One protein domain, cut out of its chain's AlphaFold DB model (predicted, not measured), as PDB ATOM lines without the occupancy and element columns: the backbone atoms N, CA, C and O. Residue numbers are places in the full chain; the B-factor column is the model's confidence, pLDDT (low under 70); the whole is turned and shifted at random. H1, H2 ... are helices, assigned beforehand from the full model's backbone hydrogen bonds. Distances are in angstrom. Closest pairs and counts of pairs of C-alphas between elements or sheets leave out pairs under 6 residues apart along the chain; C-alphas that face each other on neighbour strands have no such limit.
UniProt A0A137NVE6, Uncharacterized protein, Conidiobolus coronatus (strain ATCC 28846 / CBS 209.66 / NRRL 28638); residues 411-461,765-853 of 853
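This is residues 411 to 461 and 765 to 853 of the 853 residues of an uncharacterized protein of Conidiobolus coronatus (strain ATCC 28846 / CBS 209.66 / NRRL 28638) (UniProt A0A137NVE6). Four helices, H4 to H7, run up and down side by side as a bundle, each against the one before it; H1 and H2 pack on H5 and H7, and H3 lies farthest out, near the start of H7. Residues 784 to 789 stick out. The printed part has 140 residues with seven named helices, H1 to H7 in order, and no named strand: all helix. It is compact, with a radius of gyration of the C-alphas of 14.5 A and spans of 42, 36 and 27 A.

H1, residues 414 to 423, touches residues 842 to 846 alone of H7, residues 837 to 851, about perpendicular at 74 degrees; the closest C-alphas, of Ser 418 and Val 842, are 5.2 A apart. H2, residues 429 to 439, touches H5, residues 794 to 809, closest at the C-alphas of Val 429 and Ser 798, 6.0 A. H3, residues 443 to 450, only just touches H7, with 3 pairs of C-alphas within 8 A, closest at Ile 449 and Leu 838, 6.6 A. H4, residues 765 to 784, and H5 form a hairpin at a shallow tilt of 26 degrees; the C-alphas of Cys 775 and Ala 799 are closest, 4.8 A. H5 and H6, residues 812 to 830, form another, closest at the C-alphas of Tyr 807 and Gln 815, 5.5 A. H4 and H7 are apart. Every O i to N i+4 pair is within hydrogen-bond range in H1, H3, H4, H6 and H7, against 5 of 7 in H2 and 10 of 12 in H5.

H1 begins at C-alpha 414 (3.045, -7.973, -53.080). H4 is 28.3 A long, H6 26.9 A, H5 24.2 A and H7 21.0 A, ending at C-alpha 851 (21.627, -7.803, -54.383).

Residues 462 to 764 are not printed; C-alphas 461 and 765 are 44.1 A apart. Residue 461 is under pLDDT 70.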
ATOM      1  N   PHE A 411      -3.438  -2.591 -51.023       93.94
ATOM      2  CA  PHE A 411      -2.288  -3.057 -51.791       93.94
ATOM      3  C   PHE A 411      -2.753  -3.957 -52.938       93.94
ATOM      4  O   PHE A 411      -3.417  -4.966 -52.708       93.94
ATOM      5  N   LYS A 412      -2.385  -3.586 -54.172       94.38
ATOM      6  CA  LYS A 412      -2.744  -4.317 -55.401       94.38
ATOM      7  C   LYS A 412      -1.850  -5.529 -55.662       94.38
ATOM      8  O   LYS A 412      -2.297  -6.507 -56.250       94.38
ATOM      9  N   ASP A 413      -0.601  -5.456 -55.219       95.94
ATOM     10  CA  ASP A 413       0.411  -6.488 -55.404       95.94
ATOM     11  C   ASP A 413       1.368  -6.560 -54.203       95.94
ATOM     12  O   ASP A 413       1.453  -5.653 -53.360       95.94
ATOM     13  N   PHE A 414       2.098  -7.672 -54.144       96.88
ATOM     14  CA  PHE A 414       3.045  -7.973 -53.080       96.88
ATOM     15  C   PHE A 414       4.254  -7.025 -53.043       96.88
ATOM     16  O   PHE A 414       4.845  -6.818 -51.985       96.88
ATOM     17  N   ASP A 415       4.649  -6.455 -54.177       96.81
ATOM     18  CA  ASP A 415       5.882  -5.688 -54.299       96.81
ATOM     19  C   ASP A 415       5.671  -4.239 -53.804       96.81
ATOM     20  O   ASP A 415       6.515  -3.717 -53.069       96.81
ATOM     21  N   ILE A 416       4.491  -3.643 -54.032       96.19
ATOM     22  CA  ILE A 416       4.042  -2.414 -53.350       96.19
ATOM     23  C   ILE A 416       3.862  -2.661 -51.842       96.19
ATOM     24  O   ILE A 416       4.328  -1.849 -51.040       96.19
ATOM     25  N   PHE A 417       3.237  -3.775 -51.437       96.75
ATOM     26  CA  PHE A 417       3.073  -4.140 -50.019       96.75
ATOM     27  C   PHE A 417       4.427  -4.264 -49.298       96.75
ATOM     28  O   PHE A 417       4.669  -3.599 -48.290       96.75
ATOM     29  N   SER A 418       5.341  -5.060 -49.854       97.50
ATOM     30  CA  SER A 418       6.703  -5.258 -49.349       97.50
ATOM     31  C   SER A 418       7.463  -3.931 -49.279       97.50
ATOM     32  O   SER A 418       8.011  -3.579 -48.235       97.50
ATOM     33  N   SER A 419       7.418  -3.126 -50.347       96.44
ATOM     34  CA  SER A 419       8.030  -1.792 -50.381       96.44
ATOM     35  C   SER A 419       7.455  -0.858 -49.304       96.44
ATOM     36  O   SER A 419       8.211  -0.123 -48.668       96.44
ATOM     37  N   PHE A 420       6.151  -0.919 -49.016       95.50
ATOM     38  CA  PHE A 420       5.534  -0.155 -47.929       95.50
ATOM     39  C   PHE A 420       6.031  -0.599 -46.544       95.50
ATOM     40  O   PHE A 420       6.434   0.257 -45.753       95.50
ATOM     41  N   ILE A 421       6.074  -1.905 -46.255       95.50
ATOM     42  CA  ILE A 421       6.617  -2.426 -44.987       95.50
ATOM     43  C   ILE A 421       8.098  -2.051 -44.829       95.50
ATOM     44  O   ILE A 421       8.514  -1.590 -43.764       95.50
ATOM     45  N   LEU A 422       8.900  -2.202 -45.883       95.75
ATOM     46  CA  LEU A 422      10.347  -1.997 -45.825       95.75
ATOM     47  C   LEU A 422      10.748  -0.516 -45.820       95.75
ATOM     48  O   LEU A 422      11.618  -0.140 -45.041       95.75
ATOM     49  N   LYS A 423      10.137   0.336 -46.653       93.38
ATOM     50  CA  LYS A 423      10.646   1.693 -46.934       93.38
ATOM     51  C   LYS A 423       9.868   2.828 -46.268       93.38
ATOM     52  O   LYS A 423      10.432   3.903 -46.091       93.38
ATOM     53  N   SER A 424       8.598   2.637 -45.898       89.50
ATOM     54  CA  SER A 424       7.744   3.770 -45.484       89.50
ATOM     55  C   SER A 424       8.113   4.405 -44.139       89.50
ATOM     56  O   SER A 424       7.716   5.538 -43.886       89.50
ATOM     57  N   GLY A 425       8.759   3.657 -43.236       85.81
ATOM     58  CA  GLY A 425       8.958   4.045 -41.830       85.81
ATOM     59  C   GLY A 425       7.672   4.132 -40.986       85.81
ATOM     60  O   GLY A 425       7.758   4.204 -39.764       85.81
ATOM     61  N   LYS A 426       6.487   4.071 -41.614       85.62
ATOM     62  CA  LYS A 426       5.163   4.259 -40.993       85.62
ATOM     63  C   LYS A 426       4.692   3.068 -40.152       85.62
ATOM     64  O   LYS A 426       3.735   3.208 -39.405       85.62
ATOM     65  N   VAL A 427       5.334   1.909 -40.295       89.94
ATOM     66  CA  VAL A 427       4.968   0.658 -39.616       89.94
ATOM     67  C   VAL A 427       6.075   0.279 -38.626       89.94
ATOM     68  O   VAL A 427       7.237   0.141 -39.033       89.94
ATOM     69  N   SER A 428       5.738   0.090 -37.346       92.00
ATOM     70  CA  SER A 428       6.629  -0.556 -36.367       92.00
ATOM     71  C   SER A 428       7.023  -1.951 -36.862       92.00
ATOM     72  O   SER A 428       6.197  -2.661 -37.443       92.00
ATOM     73  N   VAL A 429       8.286  -2.343 -36.665       94.00
ATOM     74  CA  VAL A 429       8.726  -3.680 -37.091       94.00
ATOM     75  C   VAL A 429       8.088  -4.718 -36.179       94.00
ATOM     76  O   VAL A 429       7.494  -5.669 -36.676       94.00
ATOM     77  N   SER A 430       8.097  -4.454 -34.868       92.56
ATOM     78  CA  SER A 430       7.417  -5.277 -33.867       92.56
ATOM     79  C   SER A 430       5.924  -5.447 -34.158       92.56
ATOM     80  O   SER A 430       5.402  -6.547 -34.013       92.56
ATOM     81  N   TYR A 431       5.233  -4.391 -34.611       92.69
ATOM     82  CA  TYR A 431       3.823  -4.493 -35.007       92.69
ATOM     83  C   TYR A 431       3.635  -5.437 -36.188       92.69
ATOM     84  O   TYR A 431       2.786  -6.322 -36.135       92.69
ATOM     85  N   PHE A 432       4.434  -5.272 -37.244       94.50
ATOM     86  CA  PHE A 432       4.323  -6.109 -38.432       94.50
ATOM     87  C   PHE A 432       4.607  -7.587 -38.122       94.50
ATOM     88  O   PHE A 432       3.808  -8.435 -38.506       94.50
ATOM     89  N   THR A 433       5.672  -7.900 -37.376       93.50
ATOM     90  CA  THR A 433       6.049  -9.292 -37.058       93.50
ATOM     91  C   THR A 433       5.154  -9.959 -36.011       93.50
ATOM     92  O   THR A 433       5.091 -11.181 -35.968       93.50
ATOM     93  N   LEU A 434       4.466  -9.194 -35.153       90.81
ATOM     94  CA  LEU A 434       3.443  -9.741 -34.246       90.81
ATOM     95  C   LEU A 434       2.089  -9.918 -34.952       90.81
ATOM     96  O   LEU A 434       1.354 -10.851 -34.648       90.81
ATOM     97  N   ASN A 435       1.738  -9.020 -35.879       91.44
ATOM     98  CA  ASN A 435       0.443  -9.025 -36.568       91.44
ATOM     99  C   ASN A 435       0.439  -9.881 -37.847       91.44
ATOM    100  O   ASN A 435      -0.630 -10.173 -38.380       91.44
ATOM    101  N   SER A 436       1.605 -10.290 -38.352       93.19
ATOM    102  CA  SER A 436       1.766 -11.059 -39.595       93.19
ATOM    103  C   SER A 436       0.833 -12.266 -39.680       93.19
ATOM    104  O   SER A 436       0.239 -12.492 -40.730       93.19
ATOM    105  N   PHE A 437       0.605 -12.968 -38.564       89.94
ATOM    106  CA  PHE A 437      -0.314 -14.104 -38.467       89.94
ATOM    107  C   PHE A 437      -1.788 -13.778 -38.735       89.94
ATOM    108  O   PHE A 437      -2.498 -14.657 -39.216       89.94
ATOM    109  N   GLU A 438      -2.257 -12.556 -38.465       90.31
ATOM    110  CA  GLU A 438      -3.615 -12.108 -38.814       90.31
ATOM    111  C   GLU A 438      -3.643 -11.344 -40.150       90.31
ATOM    112  O   GLU A 438      -4.620 -11.438 -40.894       90.31
ATOM    113  N   ILE A 439      -2.559 -10.639 -40.508       92.12
ATOM    114  CA  ILE A 439      -2.407 -10.000 -41.827       92.12
ATOM    115  C   ILE A 439      -2.412 -11.069 -42.931       92.12
ATOM    116  O   ILE A 439      -3.094 -10.903 -43.940       92.12
ATOM    117  N   GLN A 440      -1.716 -12.193 -42.729       94.75
ATOM    118  CA  GLN A 440      -1.616 -13.274 -43.712       94.75
ATOM    119  C   GLN A 440      -2.911 -14.069 -43.922       94.75
ATOM    120  O   GLN A 440      -2.940 -14.870 -44.842       94.75
ATOM    121  N   LYS A 441      -3.960 -13.853 -43.110       92.19
ATOM    122  CA  LYS A 441      -5.312 -14.427 -43.293       92.19
ATOM    123  C   LYS A 441      -6.250 -13.510 -44.090       92.19
ATOM    124  O   LYS A 441      -7.448 -13.768 -44.195       92.19
ATOM    125  N   LYS A 442      -5.766 -12.359 -44.568       92.94
ATOM    126  CA  LYS A 442      -6.547 -11.472 -45.437       92.94
ATOM    127  C   LYS A 442      -6.482 -12.020 -46.867       92.94
ATOM    128  O   LYS A 442      -5.365 -12.211 -47.343       92.94
ATOM    129  N   PRO A 443      -7.606 -12.229 -47.583       94.31
ATOM    130  CA  PRO A 443      -7.601 -12.942 -48.867       94.31
ATOM    131  C   PRO A 443      -6.638 -12.388 -49.929       94.31
ATOM    132  O   PRO A 443      -6.045 -13.152 -50.688       94.31
ATOM    133  N   ASN A 444      -6.416 -11.069 -49.969       94.44
ATOM    134  CA  ASN A 444      -5.441 -10.466 -50.884       94.44
ATOM    135  C   ASN A 444      -3.980 -10.763 -50.484       94.44
ATOM    136  O   ASN A 444      -3.125 -10.914 -51.351       94.44
ATOM    137  N   ILE A 445      -3.696 -10.900 -49.186       96.25
ATOM    138  CA  ILE A 445      -2.375 -11.274 -48.667       96.25
ATOM    139  C   ILE A 445      -2.148 -12.790 -48.776       96.25
ATOM    140  O   ILE A 445      -1.046 -13.210 -49.121       96.25
ATOM    141  N   GLU A 446      -3.182 -13.614 -48.576       96.38
ATOM    142  CA  GLU A 446      -3.143 -15.047 -48.904       96.38
ATOM    143  C   GLU A 446      -2.792 -15.242 -50.384       96.38
ATOM    144  O   GLU A 446      -1.852 -15.971 -50.708       96.38
ATOM    145  N   TYR A 447      -3.463 -14.508 -51.282       96.69
ATOM    146  CA  TYR A 447      -3.137 -14.482 -52.707       96.69
ATOM    147  C   TYR A 447      -1.684 -14.051 -52.969       96.69
ATOM    148  O   TYR A 447      -0.993 -14.706 -53.750       96.69
ATOM    149  N   PHE A 448      -1.165 -13.021 -52.287       96.75
ATOM    150  CA  PHE A 448       0.249 -12.640 -52.402       96.75
ATOM    151  C   PHE A 448       1.199 -13.777 -52.005       96.75
ATOM    152  O   PHE A 448       2.149 -14.052 -52.738       96.75
ATOM    153  N   ILE A 449       0.939 -14.463 -50.889       96.62
ATOM    154  CA  ILE A 449       1.771 -15.576 -50.407       96.62
ATOM    155  C   ILE A 449       1.708 -16.758 -51.384       96.62
ATOM    156  O   ILE A 449       2.746 -17.326 -51.722       96.62
ATOM    157  N   HIS A 450       0.521 -17.089 -51.899       96.44
ATOM    158  CA  HIS A 450       0.356 -18.109 -52.935       96.44
ATOM    159  C   HIS A 450       1.059 -17.731 -54.251       96.44
ATOM    160  O   HIS A 450       1.695 -18.587 -54.862       96.44
ATOM    161  N   SER A 451       1.037 -16.453 -54.651       96.69
ATOM    162  CA  SER A 451       1.716 -15.948 -55.860       96.69
ATOM    163  C   SER A 451       3.251 -15.971 -55.792       96.69
ATOM    164  O   SER A 451       3.907 -15.731 -56.803       96.69
ATOM    165  N   LYS A 452       3.821 -16.225 -54.606       96.88
ATOM    166  CA  LYS A 452       5.268 -16.322 -54.350       96.88
ATOM    167  C   LYS A 452       5.618 -17.627 -53.604       96.88
ATOM    168  O   LYS A 452       6.588 -17.671 -52.845       96.88
ATOM    169  N   ILE A 453       4.807 -18.682 -53.754       96.25
ATOM    170  CA  ILE A 453       4.987 -19.962 -53.039       96.25
ATOM    171  C   ILE A 453       6.298 -20.673 -53.421       96.25
ATOM    172  O   ILE A 453       6.900 -21.334 -52.581       96.25
ATOM    173  N   ASP A 454       6.779 -20.445 -54.645       96.38
ATOM    174  CA  ASP A 454       8.104 -20.815 -55.162       96.38
ATOM    175  C   ASP A 454       9.264 -20.198 -54.363       96.38
ATOM    176  O   ASP A 454      10.365 -20.748 -54.315       96.38
ATOM    177  N   LYS A 455       9.029 -19.044 -53.726       96.31
ATOM    178  CA  LYS A 455      10.044 -18.321 -52.960       96.31
ATOM    179  C   LYS A 455      10.127 -18.741 -51.501       96.31
ATOM    180  O   LYS A 455      11.129 -18.393 -50.872       96.31
ATOM    181  N   LEU A 456       9.130 -19.439 -50.960       96.31
ATOM    182  CA  LEU A 456       9.176 -19.967 -49.594       96.31
ATOM    183  C   LEU A 456      10.241 -21.074 -49.477       96.31
ATOM    184  O   LEU A 456      10.551 -21.730 -50.472       96.31
ATOM    185  N   PRO A 457      10.823 -21.302 -48.285       94.19
ATOM    186  CA  PRO A 457      11.703 -22.445 -48.094       94.19
ATOM    187  C   PRO A 457      10.907 -23.746 -48.243       94.19
ATOM    188  O   PRO A 457       9.701 -23.786 -47.966       94.19
ATOM    189  N   VAL A 458      11.591 -24.819 -48.654       89.94
ATOM    190  CA  VAL A 458      10.998 -26.162 -48.711       89.94
ATOM    191  C   VAL A 458      10.374 -26.451 -47.353       89.94
ATOM    192  O   VAL A 458      11.055 -26.414 -46.330       89.94
ATOM    193  N   THR A 459       9.063 -26.694 -47.335       78.44
ATOM    194  CA  THR A 459       8.346 -26.942 -46.084       78.44
ATOM    195  C   THR A 459       8.790 -28.291 -45.541       78.44
ATOM    196  O   THR A 459       8.259 -29.331 -45.933       78.44
ATOM    197  N   LEU A 460       9.784 -28.262 -44.648       72.19
ATOM    198  CA  LEU A 460      10.149 -29.403 -43.820       72.19
ATOM    199  C   LEU A 460       8.852 -29.954 -43.212       72.19
ATOM    200  O   LEU A 460       8.083 -29.161 -42.651       72.19
ATOM    201  N   PRO A 461       8.567 -31.267 -43.331       67.19
ATOM    202  CA  PRO A 461       7.387 -31.830 -42.699       67.19
ATOM    203  C   PRO A 461       7.458 -31.477 -41.208       67.19
ATOM    204  O   PRO A 461       8.513 -31.689 -40.599       67.19
ATOM    205  N   PRO A 765      25.999   8.822 -38.374       97.62
ATOM    206  CA  PRO A 765      26.769   7.602 -38.638       97.62
ATOM    207  C   PRO A 765      27.012   6.739 -37.389       97.62
ATOM    208  O   PRO A 765      27.074   5.512 -37.496       97.62
ATOM    209  N   SER A 766      27.105   7.347 -36.198       97.25
ATOM    210  CA  SER A 766      27.193   6.611 -34.931       97.25
ATOM    211  C   SER A 766      25.870   5.929 -34.577       97.25
ATOM    212  O   SER A 766      25.878   4.736 -34.296       97.25
ATOM    213  N   GLN A 767      24.729   6.618 -34.692       97.19
ATOM    214  CA  GLN A 767      23.401   6.035 -34.458       97.19
ATOM    215  C   GLN A 767      23.104   4.881 -35.432       97.19
ATOM    216  O   GLN A 767      22.621   3.832 -35.012       97.19
ATOM    217  N   ILE A 768      23.465   5.023 -36.713       98.19
ATOM    218  CA  ILE A 768      23.364   3.948 -37.719       98.19
ATOM    219  C   ILE A 768      24.242   2.751 -37.325       98.19
ATOM    220  O   ILE A 768      23.786   1.610 -37.382       98.19
ATOM    221  N   SER A 769      25.474   2.998 -36.866       98.06
ATOM    222  CA  SER A 769      26.380   1.942 -36.389       98.06
ATOM    223  C   SER A 769      25.825   1.214 -35.161       98.06
ATOM    224  O   SER A 769      25.862  -0.015 -35.118       98.06
ATOM    225  N   CYS A 770      25.246   1.944 -34.202       97.38
ATOM    226  CA  CYS A 770      24.554   1.361 -33.055       97.38
ATOM    227  C   CYS A 770      23.379   0.486 -33.505       97.38
ATOM    228  O   CYS A 770      23.336  -0.680 -33.135       97.38
ATOM    229  N   MET A 771      22.485   0.981 -34.371       97.94
ATOM    230  CA  MET A 771      21.356   0.191 -34.888       97.94
ATOM    231  C   MET A 771      21.791  -1.103 -35.595       97.94
ATOM    232  O   MET A 771      21.123  -2.128 -35.460       97.94
ATOM    233  N   ILE A 772      22.908  -1.081 -36.329       98.50
ATOM    234  CA  ILE A 772      23.504  -2.281 -36.941       98.50
ATOM    235  C   ILE A 772      23.992  -3.255 -35.857       98.50
ATOM    236  O   ILE A 772      23.723  -4.452 -35.959       98.50
ATOM    237  N   GLY A 773      24.648  -2.753 -34.807       98.31
ATOM    238  CA  GLY A 773      25.065  -3.548 -33.647       98.31
ATOM    239  C   GLY A 773      23.892  -4.183 -32.896       98.31
ATOM    240  O   GLY A 773      23.943  -5.372 -32.588       98.31
ATOM    241  N   GLU A 774      22.804  -3.440 -32.677       98.25
ATOM    242  CA  GLU A 774      21.560  -3.960 -32.091       98.25
ATOM    243  C   GLU A 774      20.949  -5.076 -32.956       98.25
ATOM    244  O   GLU A 774      20.550  -6.115 -32.433       98.25
ATOM    245  N   CYS A 775      20.925  -4.915 -34.287       98.50
ATOM    246  CA  CYS A 775      20.429  -5.950 -35.204       98.50
ATOM    247  C   CYS A 775      21.290  -7.226 -35.181       98.50
ATOM    248  O   CYS A 775      20.737  -8.325 -35.237       98.50
ATOM    249  N   CYS A 776      22.621  -7.096 -35.081       98.31
ATOM    250  CA  CYS A 776      23.519  -8.246 -34.916       98.31
ATOM    251  C   CYS A 776      23.265  -8.933 -33.577       98.31
ATOM    252  O   CYS A 776      22.943 -10.113 -33.550       98.31
ATOM    253  N   SER A 777      23.308  -8.169 -32.484       97.62
ATOM    254  CA  SER A 777      23.155  -8.686 -31.120       97.62
ATOM    255  C   SER A 777      21.807  -9.386 -30.931       97.62
ATOM    256  O   SER A 777      21.744 -10.435 -30.290       97.62
ATOM    257  N   LEU A 778      20.741  -8.864 -31.551       97.06
ATOM    258  CA  LEU A 778      19.433  -9.508 -31.607       97.06
ATOM    259  C   LEU A 778      19.467 -10.837 -32.376       97.06
ATOM    260  O   LEU A 778      18.967 -11.829 -31.856       97.06
ATOM    261  N   PHE A 779      20.024 -10.884 -33.592       97.31
ATOM    262  CA  PHE A 779      20.047 -12.110 -34.401       97.31
ATOM    263  C   PHE A 779      20.987 -13.178 -33.833       97.31
ATOM    264  O   PHE A 779      20.573 -14.323 -33.661       97.31
ATOM    265  N   ASP A 780      22.219 -12.801 -33.505       96.50
ATOM    266  CA  ASP A 780      23.256 -13.709 -33.020       96.50
ATOM    267  C   ASP A 780      22.815 -14.355 -31.686       96.50
ATOM    268  O   ASP A 780      22.980 -15.559 -31.497       96.50
ATOM    269  N   SER A 781      22.081 -13.621 -30.834       95.81
ATOM    270  CA  SER A 781      21.430 -14.183 -29.635       95.81
ATOM    271  C   SER A 781      20.346 -15.229 -29.932       95.81
ATOM    272  O   SER A 781      20.138 -16.116 -29.107       95.81
ATOM    273  N   VAL A 782      19.651 -15.167 -31.080       94.31
ATOM    274  CA  VAL A 782      18.699 -16.223 -31.500       94.31
ATOM    275  C   VAL A 782      19.437 -17.463 -32.014       94.31
ATOM    276  O   VAL A 782      18.940 -18.582 -31.884       94.31
ATOM    277  N   VAL A 783      20.625 -17.279 -32.598       94.31
ATOM    278  CA  VAL A 783      21.495 -18.385 -33.026       94.31
ATOM    279  C   VAL A 783      22.104 -19.093 -31.809       94.31
ATOM    280  O   VAL A 783      22.139 -20.322 -31.781       94.31
ATOM    281  N   GLU A 784      22.514 -18.343 -30.780       94.31
ATOM    282  CA  GLU A 784      22.979 -18.896 -29.499       94.31
ATOM    283  C   GLU A 784      21.850 -19.539 -28.671       94.31
ATOM    284  O   GLU A 784      22.077 -20.549 -27.995       94.31
ATOM    285  N   SER A 785      20.621 -19.008 -28.731       89.31
ATOM    286  CA  SER A 785      19.471 -19.605 -28.048       89.31
ATOM    287  C   SER A 785      19.031 -20.906 -28.732       89.31
ATOM    288  O   SER A 785      18.229 -20.913 -29.667       89.31
ATOM    289  N   GLN A 786      19.523 -22.036 -28.221       81.81
ATOM    290  CA  GLN A 786      19.129 -23.380 -28.670       81.81
ATOM    291  C   GLN A 786      17.612 -23.633 -28.526       81.81
ATOM    292  O   GLN A 786      17.038 -24.428 -29.270       81.81
ATOM    293  N   GLU A 787      16.953 -22.931 -27.599       82.12
ATOM    294  CA  GLU A 787      15.501 -22.939 -27.404       82.12
ATOM    295  C   GLU A 787      14.808 -21.909 -28.317       82.12
ATOM    296  O   GLU A 787      14.909 -20.698 -28.116       82.12
ATOM    297  N   PHE A 788      14.057 -22.398 -29.305       77.62
ATOM    298  CA  PHE A 788      13.242 -21.579 -30.207       77.62
ATOM    299  C   PHE A 788      11.764 -21.737 -29.822       77.62
ATOM    300  O   PHE A 788      11.201 -22.818 -29.995       77.62
ATOM    301  N   ASP A 789      11.146 -20.690 -29.264       81.94
ATOM    302  CA  ASP A 789       9.774 -20.731 -28.746       81.94
ATOM    303  C   ASP A 789       8.825 -19.765 -29.477       81.94
ATOM    304  O   ASP A 789       9.210 -19.032 -30.392       81.94
ATOM    305  N   GLN A 790       7.539 -19.789 -29.101       74.25
ATOM    306  CA  GLN A 790       6.508 -18.990 -29.768       74.25
ATOM    307  C   GLN A 790       6.715 -17.470 -29.610       74.25
ATOM    308  O   GLN A 790       6.161 -16.716 -30.404       74.25
ATOM    309  N   VAL A 791       7.535 -16.997 -28.666       78.62
ATOM    310  CA  VAL A 791       7.905 -15.577 -28.568       78.62
ATOM    311  C   VAL A 791       9.201 -15.312 -29.333       78.62
ATOM    312  O   VAL A 791       9.233 -14.391 -30.148       78.62
ATOM    313  N   SER A 792      10.248 -16.126 -29.146       86.75
ATOM    314  CA  SER A 792      11.573 -15.821 -29.710       86.75
ATOM    315  C   SER A 792      11.635 -15.862 -31.243       86.75
ATOM    316  O   SER A 792      12.504 -15.226 -31.847       86.75
ATOM    317  N   HIS A 793      10.676 -16.526 -31.898       88.12
ATOM    318  CA  HIS A 793      10.652 -16.648 -33.355       88.12
ATOM    319  C   HIS A 793      10.535 -15.319 -34.126       88.12
ATOM    320  O   HIS A 793      10.951 -15.282 -35.281       88.12
ATOM    321  N   ILE A 794      10.015 -14.230 -33.535       93.38
ATOM    322  CA  ILE A 794       9.840 -12.935 -34.236       93.38
ATOM    323  C   ILE A 794      11.148 -12.141 -34.393       93.38
ATOM    324  O   ILE A 794      11.228 -11.215 -35.208       93.38
ATOM    325  N   HIS A 795      12.182 -12.470 -33.617       95.50
ATOM    326  CA  HIS A 795      13.398 -11.659 -33.523       95.50
ATOM    327  C   HIS A 795      14.284 -11.684 -34.788       95.50
ATOM    328  O   HIS A 795      14.710 -10.602 -35.195       95.50
ATOM    329  N   PRO A 796      14.516 -12.818 -35.490       96.56
ATOM    330  CA  PRO A 796      15.276 -12.816 -36.747       96.56
ATOM    331  C   PRO A 796      14.585 -11.998 -37.845       96.56
ATOM    332  O   PRO A 796      15.238 -11.233 -38.553       96.56
ATOM    333  N   TYR A 797      13.252 -12.092 -37.938       97.00
ATOM    334  CA  TYR A 797      12.463 -11.262 -38.850       97.00
ATOM    335  C   TYR A 797      12.606  -9.769 -38.511       97.00
ATOM    336  O   TYR A 797      12.812  -8.939 -39.398       97.00
ATOM    337  N   SER A 798      12.573  -9.437 -37.215       96.81
ATOM    338  CA  SER A 798      12.750  -8.070 -36.714       96.81
ATOM    339  C   SER A 798      14.143  -7.502 -37.020       96.81
ATOM    340  O   SER A 798      14.254  -6.350 -37.445       96.81
ATOM    341  N   ALA A 799      15.202  -8.302 -36.858       98.00
ATOM    342  CA  ALA A 799      16.569  -7.921 -37.212       98.00
ATOM    343  C   ALA A 799      16.705  -7.674 -38.724       98.00
ATOM    344  O   ALA A 799      17.184  -6.619 -39.140       98.00
ATOM    345  N   ALA A 800      16.210  -8.590 -39.562       98.38
ATOM    346  CA  ALA A 800      16.330  -8.482 -41.015       98.38
ATOM    347  C   ALA A 800      15.582  -7.273 -41.602       98.38
ATOM    348  O   ALA A 800      16.119  -6.559 -42.450       98.38
ATOM    349  N   ILE A 801      14.361  -6.993 -41.134       98.06
ATOM    350  CA  ILE A 801      13.589  -5.828 -41.598       98.06
ATOM    351  C   ILE A 801      14.287  -4.518 -41.198       98.06
ATOM    352  O   ILE A 801      14.302  -3.569 -41.987       98.06
ATOM    353  N   ASN A 802      14.922  -4.460 -40.022       98.00
ATOM    354  CA  ASN A 802      15.728  -3.302 -39.628       98.00
ATOM    355  C   ASN A 802      17.028  -3.189 -40.444       98.00
ATOM    356  O   ASN A 802      17.327  -2.101 -40.930       98.00
ATOM    357  N   PHE A 803      17.739  -4.288 -40.711       98.44
ATOM    358  CA  PHE A 803      18.889  -4.301 -41.624       98.44
ATOM    359  C   PHE A 803      18.533  -3.768 -43.028       98.44
ATOM    360  O   PHE A 803      19.239  -2.906 -43.553       98.44
ATOM    361  N   ILE A 804      17.401  -4.182 -43.613       98.38
ATOM    362  CA  ILE A 804      16.919  -3.659 -44.907       98.38
ATOM    363  C   ILE A 804      16.579  -2.155 -44.817       98.38
ATOM    364  O   ILE A 804      16.879  -1.396 -45.739       98.38
ATOM    365  N   ARG A 805      16.008  -1.693 -43.693       96.88
ATOM    366  CA  ARG A 805      15.723  -0.266 -43.407       96.88
ATOM    367  C   ARG A 805      16.969   0.597 -43.170       96.88
ATOM    368  O   ARG A 805      16.871   1.828 -43.253       96.88
ATOM    369  N   LEU A 806      18.102  -0.022 -42.840       97.44
ATOM    370  CA  LEU A 806      19.397   0.623 -42.600       97.44
ATOM    371  C   LEU A 806      20.263   0.669 -43.860       97.44
ATOM    372  O   LEU A 806      20.948   1.667 -44.074       97.44
ATOM    373  N   TYR A 807      20.195  -0.357 -44.712       98.12
ATOM    374  CA  TYR A 807      20.994  -0.470 -45.937       98.12
ATOM    375  C   TYR A 807      21.102   0.834 -46.763       98.12
ATOM    376  O   TYR A 807      22.228   1.278 -46.984       98.12
ATOM    377  N   PRO A 808      20.003   1.511 -47.172       97.00
ATOM    378  CA  PRO A 808      20.089   2.677 -48.061       97.00
ATOM    379  C   PRO A 808      20.661   3.948 -47.410       97.00
ATOM    380  O   PRO A 808      20.897   4.919 -48.119       97.00
ATOM    381  N   ILE A 809      20.866   3.964 -46.087       96.69
ATOM    382  CA  ILE A 809      21.507   5.073 -45.353       96.69
ATOM    383  C   ILE A 809      22.863   4.676 -44.747       96.69
ATOM    384  O   ILE A 809      23.482   5.461 -44.038       96.69
ATOM    385  N   SER A 810      23.322   3.450 -45.000       98.06
ATOM    386  CA  SER A 810      24.576   2.913 -44.469       98.06
ATOM    387  C   SER A 810      25.758   3.234 -45.387       98.06
ATOM    388  O   SER A 810      25.601   3.301 -46.606       98.06
ATOM    389  N   SER A 811      26.961   3.362 -44.824       97.88
ATOM    390  CA  SER A 811      28.212   3.446 -45.600       97.88
ATOM    391  C   SER A 811      28.486   2.157 -46.390       97.88
ATOM    392  O   SER A 811      27.982   1.096 -46.035       97.88
ATOM    393  N   SER A 812      29.331   2.200 -47.424       97.94
ATOM    394  CA  SER A 812      29.612   1.039 -48.291       97.94
ATOM    395  C   SER A 812      30.113  -0.205 -47.534       97.94
ATOM    396  O   SER A 812      29.751  -1.328 -47.881       97.94
ATOM    397  N   ILE A 813      30.894  -0.015 -46.462       98.19
ATOM    398  CA  ILE A 813      31.383  -1.102 -45.593       98.19
ATOM    399  C   ILE A 813      30.214  -1.724 -44.815       98.19
ATOM    400  O   ILE A 813      30.031  -2.941 -44.817       98.19
ATOM    401  N   GLN A 814      29.375  -0.884 -44.202       98.25
ATOM    402  CA  GLN A 814      28.163  -1.320 -43.507       98.25
ATOM    403  C   GLN A 814      27.162  -1.981 -44.468       98.25
ATOM    404  O   GLN A 814      26.554  -2.980 -44.107       98.25
ATOM    405  N   GLN A 815      27.019  -1.487 -45.702       98.38
ATOM    406  CA  GLN A 815      26.184  -2.097 -46.740       98.38
ATOM    407  C   GLN A 815      26.654  -3.514 -47.086       98.38
ATOM    408  O   GLN A 815      25.829  -4.426 -47.129       98.38
ATOM    409  N   ALA A 816      27.959  -3.732 -47.285       98.31
ATOM    410  CA  ALA A 816      28.513  -5.064 -47.538       98.31
ATOM    411  C   ALA A 816      28.261  -6.024 -46.360       98.31
ATOM    412  O   ALA A 816      27.787  -7.144 -46.560       98.31
ATOM    413  N   PHE A 817      28.480  -5.557 -45.130       98.38
ATOM    414  CA  PHE A 817      28.197  -6.316 -43.910       98.38
ATOM    415  C   PHE A 817      26.698  -6.639 -43.741       98.38
ATOM    416  O   PHE A 817      26.336  -7.772 -43.424       98.38
ATOM    417  N   ILE A 818      25.806  -5.690 -44.049       98.50
ATOM    418  CA  ILE A 818      24.351  -5.903 -44.069       98.50
ATOM    419  C   ILE A 818      23.961  -6.959 -45.116       98.50
ATOM    420  O   ILE A 818      23.127  -7.814 -44.818       98.50
ATOM    421  N   LYS A 819      24.572  -6.969 -46.313       98.44
ATOM    422  CA  LYS A 819      24.335  -8.034 -47.313       98.44
ATOM    423  C   LYS A 819      24.720  -9.411 -46.774       98.44
ATOM    424  O   LYS A 819      23.983 -10.368 -47.008       98.44
ATOM    425  N   GLN A 820      25.830  -9.511 -46.043       98.31
ATOM    426  CA  GLN A 820      26.248 -10.758 -45.403       98.31
ATOM    427  C   GLN A 820      25.249 -11.194 -44.317       98.31
ATOM    428  O   GLN A 820      24.696 -12.288 -44.414       98.31
ATOM    429  N   LYS A 821      24.941 -10.332 -43.338       98.44
ATOM    430  CA  LYS A 821      24.016 -10.667 -42.238       98.44
ATOM    431  C   LYS A 821      22.592 -10.973 -42.716       98.44
ATOM    432  O   LYS A 821      21.960 -11.880 -42.183       98.44
ATOM    433  N   LEU A 822      22.093 -10.303 -43.758       98.56
ATOM    434  CA  LEU A 822      20.801 -10.649 -44.367       98.56
ATOM    435  C   LEU A 822      20.805 -12.034 -45.024       98.56
ATOM    436  O   LEU A 822      19.794 -12.734 -44.947       98.56
ATOM    437  N   LYS A 823      21.929 -12.450 -45.621       98.44
ATOM    438  CA  LYS A 823      22.086 -13.816 -46.126       98.44
ATOM    439  C   LYS A 823      22.085 -14.825 -44.974       98.44
ATOM    440  O   LYS A 823      21.305 -15.766 -45.017       98.44
ATOM    441  N   GLU A 824      22.876 -14.589 -43.925       98.00
ATOM    442  CA  GLU A 824      22.922 -15.448 -42.728       98.00
ATOM    443  C   GLU A 824      21.528 -15.638 -42.098       98.00
ATOM    444  O   GLU A 824      21.158 -16.758 -41.747       98.00
ATOM    445  N   ILE A 825      20.715 -14.574 -42.018       97.75
ATOM    446  CA  ILE A 825      19.334 -14.660 -41.514       97.75
ATOM    447  C   ILE A 825      18.424 -15.448 -42.468       97.75
ATOM    448  O   ILE A 825      17.619 -16.257 -42.005       97.75
ATOM    449  N   LEU A 826      18.523 -15.240 -43.784       97.75
ATOM    450  CA  LEU A 826      17.719 -15.989 -44.758       97.75
ATOM    451  C   LEU A 826      18.085 -17.476 -44.786       97.75
ATOM    452  O   LEU A 826      17.183 -18.311 -44.843       97.75
ATOM    453  N   ASP A 827      19.370 -17.812 -44.674       96.62
ATOM    454  CA  ASP A 827      19.853 -19.188 -44.558       96.62
ATOM    455  C   ASP A 827      19.359 -19.814 -43.233       96.62
ATOM    456  O   ASP A 827      18.818 -20.922 -43.232       96.62
ATOM    457  N   PHE A 828      19.426 -19.092 -42.105       95.00
ATOM    458  CA  PHE A 828      18.888 -19.539 -40.809       95.00
ATOM    459  C   PHE A 828      17.369 -19.784 -40.840       95.00
ATOM    460  O   PHE A 828      16.896 -20.807 -40.340       95.00
ATOM    461  N   LEU A 829      16.596 -18.864 -41.430       94.56
ATOM    462  CA  LEU A 829      15.140 -18.980 -41.552       94.56
ATOM    463  C   LEU A 829      14.727 -20.096 -42.520       94.56
ATOM    464  O   LEU A 829      13.718 -20.759 -42.286       94.56
ATOM    465  N   SER A 830      15.502 -20.331 -43.583       94.62
ATOM    466  CA  SER A 830      15.206 -21.374 -44.575       94.62
ATOM    467  C   SER A 830      15.467 -22.790 -44.057       94.62
ATOM    468  O   SER A 830      14.818 -23.731 -44.502       94.62
ATOM    469  N   ASN A 831      16.371 -22.943 -43.085       92.75
ATOM    470  CA  ASN A 831      16.670 -24.213 -42.415       92.75
ATOM    471  C   ASN A 831      15.705 -24.546 -41.252       92.75
ATOM    472  O   ASN A 831      15.972 -25.449 -40.458       92.75
ATOM    473  N   ARG A 832      14.585 -23.821 -41.115       89.56
ATOM    474  CA  ARG A 832      13.580 -24.004 -40.053       89.56
ATOM    475  C   ARG A 832      12.163 -24.066 -40.630       89.56
ATOM    476  O   ARG A 832      11.915 -23.710 -41.779       89.56
ATOM    477  N   VAL A 833      11.205 -24.512 -39.815       87.00
ATOM    478  CA  VAL A 833       9.778 -24.459 -40.171       87.00
ATOM    479  C   VAL A 833       9.348 -22.992 -40.260       87.00
ATOM    480  O   VAL A 833       9.271 -22.300 -39.248       87.00
ATOM    481  N   CYS A 834       9.068 -22.524 -41.475       87.06
ATOM    482  CA  CYS A 834       8.635 -21.154 -41.744       87.06
ATOM    483  C   CYS A 834       7.182 -20.943 -41.276       87.06
ATOM    484  O   CYS A 834       6.229 -21.220 -42.009       87.06
ATOM    485  N   THR A 835       7.020 -20.500 -40.026       85.62
ATOM    486  CA  THR A 835       5.719 -20.204 -39.404       85.62
ATOM    487  C   THR A 835       5.120 -18.902 -39.934       85.62
ATOM    488  O   THR A 835       3.945 -18.869 -40.302       85.62
ATOM    489  N   ASP A 836       5.936 -17.850 -40.021       93.38
ATOM    490  CA  ASP A 836       5.590 -16.564 -40.627       93.38
ATOM    491  C   ASP A 836       6.114 -16.511 -42.071       93.38
ATOM    492  O   ASP A 836       7.274 -16.178 -42.346       93.38
ATOM    493  N   LYS A 837       5.225 -16.872 -43.002       96.00
ATOM    494  CA  LYS A 837       5.476 -16.848 -44.449       96.00
ATOM    495  C   LYS A 837       5.536 -15.423 -44.992       96.00
ATOM    496  O   LYS A 837       6.306 -15.148 -45.912       96.00
ATOM    497  N   LEU A 838       4.729 -14.521 -44.434       97.19
ATOM    498  CA  LEU A 838       4.586 -13.153 -44.918       97.19
ATOM    499  C   LEU A 838       5.853 -12.333 -44.659       97.19
ATOM    500  O   LEU A 838       6.399 -11.739 -45.590       97.19
ATOM    501  N   SER A 839       6.368 -12.354 -43.428       97.25
ATOM    502  CA  SER A 839       7.617 -11.675 -43.079       97.25
ATOM    503  C   SER A 839       8.813 -12.294 -43.802       97.25
ATOM    504  O   SER A 839       9.680 -11.551 -44.261       97.25
ATOM    505  N   PHE A 840       8.845 -13.621 -43.994       97.81
ATOM    506  CA  PHE A 840       9.897 -14.278 -44.782       97.81
ATOM    507  C   PHE A 840       9.946 -13.744 -46.220       97.81
ATOM    508  O   PHE A 840      11.008 -13.340 -46.696       97.81
ATOM    509  N   LEU A 841       8.799 -13.696 -46.906       98.06
ATOM    510  CA  LEU A 841       8.722 -13.190 -48.278       98.06
ATOM    511  C   LEU A 841       9.098 -11.705 -48.364       98.06
ATOM    512  O   LEU A 841       9.783 -11.312 -49.308       98.06
ATOM    513  N   VAL A 842       8.691 -10.881 -47.390       98.31
ATOM    514  CA  VAL A 842       9.044  -9.448 -47.351       98.31
ATOM    515  C   VAL A 842      10.557  -9.267 -47.193       98.31
ATOM    516  O   VAL A 842      11.159  -8.490 -47.933       98.31
ATOM    517  N   ILE A 843      11.201 -10.033 -46.307       98.31
ATOM    518  CA  ILE A 843      12.661 -10.005 -46.125       98.31
ATOM    519  C   ILE A 843      13.379 -10.485 -47.385       98.31
ATOM    520  O   ILE A 843      14.287  -9.806 -47.861       98.31
ATOM    521  N   LYS A 844      12.958 -11.619 -47.959       98.12
ATOM    522  CA  LYS A 844      13.560 -12.174 -49.179       98.12
ATOM    523  C   LYS A 844      13.462 -11.194 -50.349       98.12
ATOM    524  O   LYS A 844      14.448 -10.990 -51.047       98.12
ATOM    525  N   ASN A 845      12.327 -10.518 -50.513       98.25
ATOM    526  CA  ASN A 845      12.155  -9.487 -51.535       98.25
ATOM    527  C   ASN A 845      13.027  -8.243 -51.267       98.25
ATOM    528  O   ASN A 845      13.670  -7.722 -52.174       98.25
ATOM    529  N   GLY A 846      13.124  -7.801 -50.009       98.00
ATOM    530  CA  GLY A 846      14.038  -6.726 -49.613       98.00
ATOM    531  C   GLY A 846      15.511  -7.055 -49.874       98.00
ATOM    532  O   GLY A 846      16.248  -6.201 -50.360       98.00
ATOM    533  N   TYR A 847      15.924  -8.300 -49.631       98.38
ATOM    534  CA  TYR A 847      17.262  -8.796 -49.957       98.38
ATOM    535  C   TYR A 847      17.492  -8.901 -51.474       98.38
ATOM    536  O   TYR A 847      18.511  -8.423 -51.965       98.38
ATOM    537  N   GLU A 848      16.526  -9.424 -52.238       97.94
ATOM    538  CA  GLU A 848      16.573  -9.445 -53.709       97.94
ATOM    539  C   GLU A 848      16.731  -8.039 -54.315       97.94
ATOM    540  O   GLU A 848      17.436  -7.876 -55.308       97.94
ATOM    541  N   LEU A 849      16.113  -7.015 -53.718       96.94
ATOM    542  CA  LEU A 849      16.269  -5.606 -54.109       96.94
ATOM    543  C   LEU A 849      17.612  -4.984 -53.683       96.94
ATOM    544  O   LEU A 849      17.956  -3.914 -54.173       96.94
ATOM    545  N   ILE A 850      18.355  -5.627 -52.780       97.75
ATOM    546  CA  ILE A 850      19.669  -5.191 -52.281       97.75
ATOM    547  C   ILE A 850      20.827  -5.872 -53.040       97.75
ATOM    548  O   ILE A 850      21.926  -5.318 -53.115       97.75
ATOM    549  N   ILE A 851      20.614  -7.071 -53.596       97.50
ATOM    550  CA  ILE A 851      21.627  -7.803 -54.383       97.50
ATOM    551  C   ILE A 851      21.544  -7.556 -55.894       97.50
ATOM    552  O   ILE A 851      22.506  -7.864 -56.594       97.50
ATOM    553  N   LYS A 852      20.430  -7.012 -56.403       94.44
ATOM    554  CA  LYS A 852      20.349  -6.546 -57.795       94.44
ATOM    555  C   LYS A 852      21.330  -5.376 -58.006       94.44
ATOM    556  O   LYS A 852      21.388  -4.514 -57.125       94.44
ATOM    557  N   PRO A 853      22.114  -5.383 -59.100       73.62
ATOM    558  CA  PRO A 853      23.031  -4.296 -59.445       73.62
ATOM    559  C   PRO A 853      22.285  -3.041 -59.928       73.62
ATOM    560  O   PRO A 853      21.158  -3.193 -60.455       73.62
TER     561      PRO A 853